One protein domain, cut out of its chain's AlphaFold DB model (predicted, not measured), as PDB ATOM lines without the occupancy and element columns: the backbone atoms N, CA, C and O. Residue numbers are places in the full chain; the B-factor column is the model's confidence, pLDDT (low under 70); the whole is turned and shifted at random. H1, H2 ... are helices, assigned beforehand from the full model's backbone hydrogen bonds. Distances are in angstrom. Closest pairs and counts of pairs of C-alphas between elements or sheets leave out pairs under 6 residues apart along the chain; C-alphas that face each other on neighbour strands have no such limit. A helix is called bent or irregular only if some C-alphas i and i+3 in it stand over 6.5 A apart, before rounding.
ATOM      1  N   SER A 158     141.336  91.849 106.303       78.94
ATOM      2  CA  SER A 158     142.216  92.748 105.544       78.94
ATOM      3  C   SER A 158     143.271  92.002 104.727       78.94
ATOM      4  O   SER A 158     143.547  92.397 103.602       78.94
ATOM      5  N   GLU A 159     143.814  90.896 105.247       82.69
ATOM      6  CA  GLU A 159     144.804  90.093 104.515       82.69
ATOM      7  C   GLU A 159     144.199  89.452 103.258       82.69
ATOM      8  O   GLU A 159     144.883  89.260 102.252       82.69
ATOM      9  N   LEU A 160     142.900  89.143 103.294       84.31
ATOM     10  CA  LEU A 160     142.187  88.600 102.144       84.31
ATOM     11  C   LEU A 160     142.023  89.647 101.036       84.31
ATOM     12  O   LEU A 160     142.236  89.325  99.869       84.31
ATOM     13  N   GLU A 161     141.685  90.884 101.393       86.12
ATOM     14  CA  GLU A 161     141.569  91.992 100.437       86.12
ATOM     15  C   GLU A 161     142.920  92.298  99.768       86.12
ATOM     16  O   GLU A 161     142.998  92.478  98.547       86.12
ATOM     17  N   ASP A 162     144.006  92.258 100.548       89.12
ATOM     18  CA  ASP A 162     145.371  92.395 100.033       89.12
ATOM     19  C   ASP A 162     145.708  91.258  99.054       89.12
ATOM     20  O   ASP A 162     146.273  91.490  97.982       89.12
ATOM     21  N   HIS A 163     145.321  90.018  99.371       90.06
ATOM     22  CA  HIS A 163     145.547  88.874  98.486       90.06
ATOM     23  C   HIS A 163     144.729  88.953  97.188       90.06
ATOM     24  O   HIS A 163     145.243  88.623  96.118       90.06
ATOM     25  N   ILE A 164     143.479  89.423  97.260       89.31
ATOM     26  CA  ILE A 164     142.625  89.663  96.086       89.31
ATOM     27  C   ILE A 164     143.261  90.723  95.181       89.31
ATOM     28  O   ILE A 164     143.373  90.516  93.972       89.31
ATOM     29  N   SER A 165     143.737  91.821  95.768       92.25
ATOM     30  CA  SER A 165     144.411  92.898  95.035       92.25
ATOM     31  C   SER A 165     145.668  92.391  94.325       92.25
ATOM     32  O   SER A 165     145.835  92.614  93.128       92.25
ATOM     33  N   LEU A 166     146.506  91.614  95.022       93.06
ATOM     34  CA  LEU A 166     147.713  91.017  94.442       93.06
ATOM     35  C   LEU A 166     147.411  90.060  93.282       93.06
ATOM     36  O   LEU A 166     148.160  90.024  92.307       93.06
ATOM     37  N   LEU A 167     146.321  89.289  93.358       94.44
ATOM     38  CA  LEU A 167     145.903  88.416  92.257       94.44
ATOM     39  C   LEU A 167     145.470  89.215  91.027       94.44
ATOM     40  O   LEU A 167     145.786  88.821  89.905       94.44
ATOM     41  N   HIS A 168     144.764  90.330  91.219       94.88
ATOM     42  CA  HIS A 168     144.392  91.212  90.117       94.88
ATOM     43  C   HIS A 168     145.618  91.858  89.473       94.88
ATOM     44  O   HIS A 168     145.774  91.763  88.260       94.88
ATOM     45  N   GLU A 169     146.535  92.403  90.272       94.94
ATOM     46  CA  GLU A 169     147.782  92.979  89.759       94.94
ATOM     47  C   GLU A 169     148.637  91.945  89.007       94.94
ATOM     48  O   GLU A 169     149.181  92.240  87.940       94.94
ATOM     49  N   TYR A 170     148.730  90.714  89.525       94.94
ATOM     50  CA  TYR A 170     149.409  89.617  88.835       94.94
ATOM     51  C   TYR A 170     148.758  89.306  87.485       94.94
ATOM     52  O   TYR A 170     149.460  89.232  86.474       94.94
ATOM     53  N   ASN A 171     147.432  89.144  87.455       94.00
ATOM     54  CA  ASN A 171     146.700  88.836  86.228       94.00
ATOM     55  C   ASN A 171     146.836  89.957  85.194       94.00
ATOM     56  O   ASN A 171     147.095  89.668  84.031       94.00
ATOM     57  N   ASP A 172     146.766  91.220  85.612       95.12
ATOM     58  CA  ASP A 172     146.927  92.368  84.718       95.12
ATOM     59  C   ASP A 172     148.303  92.355  84.035       95.12
ATOM     60  O   ASP A 172     148.416  92.498  82.812       95.12
ATOM     61  N   ILE A 173     149.373  92.137  84.809       93.25
ATOM     62  CA  ILE A 173     150.734  92.046  84.265       93.25
ATOM     63  C   ILE A 173     150.879  90.805  83.374       93.25
ATOM     64  O   ILE A 173     151.472  90.899  82.292       93.25
ATOM     65  N   LYS A 174     150.323  89.660  83.789       92.19
ATOM     66  CA  LYS A 174     150.326  88.411  83.016       92.19
ATOM     67  C   LYS A 174     149.637  88.594  81.664       92.19
ATOM     68  O   LYS A 174     150.202  88.214  80.641       92.19
ATOM     69  N   ASP A 175     148.480  89.243  81.630       93.31
ATOM     70  CA  ASP A 175     147.701  89.482  80.415       93.31
ATOM     71  C   ASP A 175     148.423  90.432  79.455       93.31
ATOM     72  O   ASP A 175     148.492  90.186  78.243       93.31
ATOM     73  N   VAL A 176     149.041  91.494  79.984       95.31
ATOM     74  CA  VAL A 176     149.885  92.394  79.188       95.31
ATOM     75  C   VAL A 176     151.090  91.639  78.618       95.31
ATOM     76  O   VAL A 176     151.381  91.764  77.424       95.31
ATOM     77  N   GLY A 177     151.766  90.827  79.433       92.81
ATOM     78  CA  GLY A 177     152.884  89.988  79.005       92.81
ATOM     79  C   GLY A 177     152.480  89.013  77.899       92.81
ATOM     80  O   GLY A 177     153.122  88.957  76.847       92.81
ATOM     81  N   GLN A 178     151.355  88.326  78.075       91.00
ATOM     82  CA  GLN A 178     150.816  87.379  77.107       91.00
ATOM     83  C   GLN A 178     150.446  88.056  75.781       91.00
ATOM     84  O   GLN A 178     150.752  87.538  74.702       91.00
ATOM     85  N   MET A 179     149.838  89.246  75.835       94.12
ATOM     86  CA  MET A 179     149.554  90.049  74.644       94.12
ATOM     87  C   MET A 179     150.844  90.404  73.891       94.12
ATOM     88  O   MET A 179     150.890  90.312  72.659       94.12
ATOM     89  N   LEU A 180     151.884  90.837  74.606       94.31
ATOM     90  CA  LEU A 180     153.171  91.192  74.004       94.31
ATOM     91  C   LEU A 180     153.843  89.973  73.368       94.31
ATOM     92  O   LEU A 180     154.313  90.064  72.233       94.31
ATOM     93  N   MET A 181     153.797  88.824  74.037       91.25
ATOM     94  CA  MET A 181     154.295  87.551  73.515       91.25
ATOM     95  C   MET A 181     153.544  87.116  72.256       91.25
ATOM     96  O   MET A 181     154.169  86.730  71.269       91.25
ATOM     97  N   GLY A 182     152.216  87.263  72.220       92.50
ATOM     98  CA  GLY A 182     151.415  86.995  71.023       92.50
ATOM     99  C   GLY A 182     151.791  87.885  69.833       92.50
ATOM    100  O   GLY A 182     151.856  87.420  68.691       92.50
ATOM    101  N   LYS A 183     152.097  89.164  70.086       94.44
ATOM    102  CA  LYS A 183     152.599  90.083  69.052       94.44
ATOM    103  C   LYS A 183     154.008  89.703  68.595       94.44
ATOM    104  O   LYS A 183     154.273  89.706  67.394       94.44
ATOM    105  N   LEU A 184     154.889  89.346  69.527       93.31
ATOM    106  CA  LEU A 184     156.262  88.941  69.235       93.31
ATOM    107  C   LEU A 184     156.312  87.657  68.399       93.31
ATOM    108  O   LEU A 184     157.013  87.619  67.388       93.31
ATOM    109  N   ALA A 185     155.516  86.652  68.770       93.25
ATOM    110  CA  ALA A 185     155.342  85.401  68.034       93.25
ATOM    111  C   ALA A 185     154.941  85.665  66.580       93.25
ATOM    112  O   ALA A 185     155.578  85.174  65.651       93.25
ATOM    113  N   ARG A 186     153.949  86.544  66.375       91.88
ATOM    114  CA  ARG A 186     153.478  86.928  65.038       91.88
ATOM    115  C   ARG A 186     154.568  87.592  64.194       91.88
ATOM    116  O   ARG A 186     154.645  87.318  63.004       91.88
ATOM    117  N   ILE A 187     155.385  88.465  64.788       93.69
ATOM    118  CA  ILE A 187     156.468  89.161  64.073       93.69
ATOM    119  C   ILE A 187     157.603  88.194  63.722       93.69
ATOM    120  O   ILE A 187     158.153  88.267  62.627       93.69
ATOM    121  N   ARG A 188     157.953  87.290  64.640       90.94
ATOM    122  CA  ARG A 188     159.010  86.291  64.436       90.94
ATOM    123  C   ARG A 188     158.567  85.105  63.575       90.94
ATOM    124  O   ARG A 188     159.419  84.375  63.086       90.94
ATOM    125  N   GLY A 189     157.262  84.914  63.387       90.44
ATOM    126  CA  GLY A 189     156.706  83.766  62.672       90.44
ATOM    127  C   GLY A 189     156.842  82.443  63.432       90.44
ATOM    128  O   GLY A 189     156.744  81.388  62.816       90.44
ATOM    129  N   VAL A 190     157.072  82.499  64.745       90.44
ATOM    130  CA  VAL A 190     157.176  81.331  65.636       90.44
ATOM    131  C   VAL A 190     155.889  81.173  66.434       90.44
ATOM    132  O   VAL A 190     155.106  82.121  66.562       90.44
ATOM    133  N   THR A 191     155.643  79.987  66.984       88.31
ATOM    134  CA  THR A 191     154.479  79.806  67.856       88.31
ATOM    135  C   THR A 191     154.721  80.470  69.208       88.31
ATOM    136  O   THR A 191     155.856  80.608  69.663       88.31
ATOM    137  N   THR A 192     153.653  80.890  69.891       85.38
ATOM    138  CA  THR A 192     153.793  81.451  71.242       85.38
ATOM    139  C   THR A 192     154.492  80.471  72.170       85.38
ATOM    140  O   THR A 192     155.368  80.911  72.892       85.38
ATOM    141  N   LYS A 193     154.193  79.166  72.081       85.44
ATOM    142  CA  LYS A 193     154.799  78.091  72.891       85.44
ATOM    143  C   LYS A 193     156.320  77.987  72.747       85.44
ATOM    144  O   LYS A 193     156.997  77.703  73.725       85.44
ATOM    145  N   GLU A 194     156.852  78.235  71.552       85.62
ATOM    146  CA  GLU A 194     158.297  78.204  71.282       85.62
ATOM    147  C   GLU A 194     159.051  79.360  71.949       85.62
ATOM    148  O   GLU A 194     160.235  79.224  72.232       85.62
ATOM    149  N   LEU A 195     158.370  80.470  72.255       86.00
ATOM    150  CA  LEU A 195     158.988  81.624  72.914       86.00
ATOM    151  C   LEU A 195     159.086  81.481  74.436       86.00
ATOM    152  O   LEU A 195     159.938  82.119  75.036       86.00
ATOM    153  N   TYR A 196     158.248  80.667  75.078       86.75
ATOM    154  CA  TYR A 196     158.262  80.492  76.540       86.75
ATOM    155  C   TYR A 196     159.640  80.098  77.101       86.75
ATOM    156  O   TYR A 196     160.108  80.790  78.007       86.75
ATOM    157  N   PRO A 197     160.350  79.092  76.545       87.62
ATOM    158  CA  PRO A 197     161.679  78.730  77.039       87.62
ATOM    159  C   PRO A 197     162.753  79.797  76.777       87.62
ATOM    160  O   PRO A 197     163.789  79.769  77.428       87.62
ATOM    161  N   GLU A 198     162.542  80.740  75.850       86.62
ATOM    162  CA  GLU A 198     163.489  81.844  75.616       86.62
ATOM    163  C   GLU A 198     163.407  82.939  76.689       86.62
ATOM    164  O   GLU A 198     164.360  83.698  76.867       86.62
ATOM    165  N   PHE A 199     162.266  83.040  77.376       84.06
ATOM    166  CA  PHE A 199     161.998  84.037  78.416       84.06
ATOM    167  C   PHE A 199     161.894  83.419  79.819       84.06
ATOM    168  O   PHE A 199     161.396  84.078  80.728       84.06
ATOM    169  N   ASP A 200     162.359  82.176  79.991       83.50
ATOM    170  CA  ASP A 200     162.290  81.413  81.246       83.50
ATOM    171  C   ASP A 200     160.854  81.275  81.804       83.50
ATOM    172  O   ASP A 200     160.638  81.323  83.014       83.50
ATOM    173  N   LEU A 201     159.861  81.111  80.919       82.19
ATOM    174  CA  LEU A 201     158.445  80.954  81.276       82.19
ATOM    175  C   LEU A 201     158.006  79.485  81.184       82.19
ATOM    176  O   LEU A 201     158.352  78.797  80.220       82.19
ATOM    177  N   ASP A 202     157.187  79.020  82.133       79.25
ATOM    178  CA  ASP A 202     156.501  77.725  82.039       79.25
ATOM    179  C   ASP A 202     155.096  77.893  81.425       79.25
ATOM    180  O   ASP A 202     154.432  78.917  81.569       79.25
ATOM    181  N   MET A 203     154.626  76.867  80.715       72.12
ATOM    182  CA  MET A 203     153.264  76.789  80.174       72.12
ATOM    183  C   MET A 203     152.205  76.551  81.264       72.12
ATOM    184  O   MET A 203     151.014  76.648  80.969       72.12
ATOM    185  N   ASN A 204     152.625  76.186  82.480       71.31
ATOM    186  CA  ASN A 204     151.743  75.791  83.581       71.31
ATOM    187  C   ASN A 204     151.482  76.902  84.620       71.31
ATOM    188  O   ASN A 204     150.725  76.655  85.560       71.31
ATOM    189  N   ASP A 205     152.086  78.084  84.455       64.38
ATOM    190  CA  ASP A 205     151.965  79.247  85.359       64.38
ATOM    191  C   ASP A 205     150.788  80.188  85.021       64.38
ATOM    192  O   ASP A 205     150.270  80.182  83.876       64.38
TER     193      ASP A 205
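What this domain is: This is residues 158 to 205 of the 205 residues of the protein "DNA repair protein SWI5 homolog" of Sarcophilus harrisii (UniProt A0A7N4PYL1). What shape is this? One long helix, H1, makes a rod; after it the chain folds back, and short H2 packs crosswise on its residues 181 to 185, while residues 158 to 173 stick out. What makes it up? The printed part has 48 residues with two named helices, H1 then H2, and no named strand: all helix. It is loose, with a radius of gyration of the C-alphas of 13.9 A, spanning 46 by 17 by 12 A.

How they stand to each other: How do the helices meet? H1, residues 158 to 188, touches H2, residues 192 to 198, with residues 181 to 185 alone; the closest C-alphas, of Ala 185 and Thr 192, are 5.3 A apart. Their lines are about perpendicular, at 77 degrees. What of their backbones? Every O i to N i+4 pair in H1 is within hydrogen-bond range; in H2 0 of 3 are, beside 3 of 4 O i to N i+3 pairs.

Where its parts are: Where does H1 run? From C-alpha 158 at (142.216, 92.748, 105.544) to C-alpha 188, 44.9 A. And H2? It ends at C-alpha 198, (163.489, 81.844, 75.616), and is only just irregular: C-alphas 194 and 197 are 6.7 A apart.

The domain as a whole: Any cut or long link? The printed part has no cut, and the link is tight. Where is confidence low? Residue 205 is under 70.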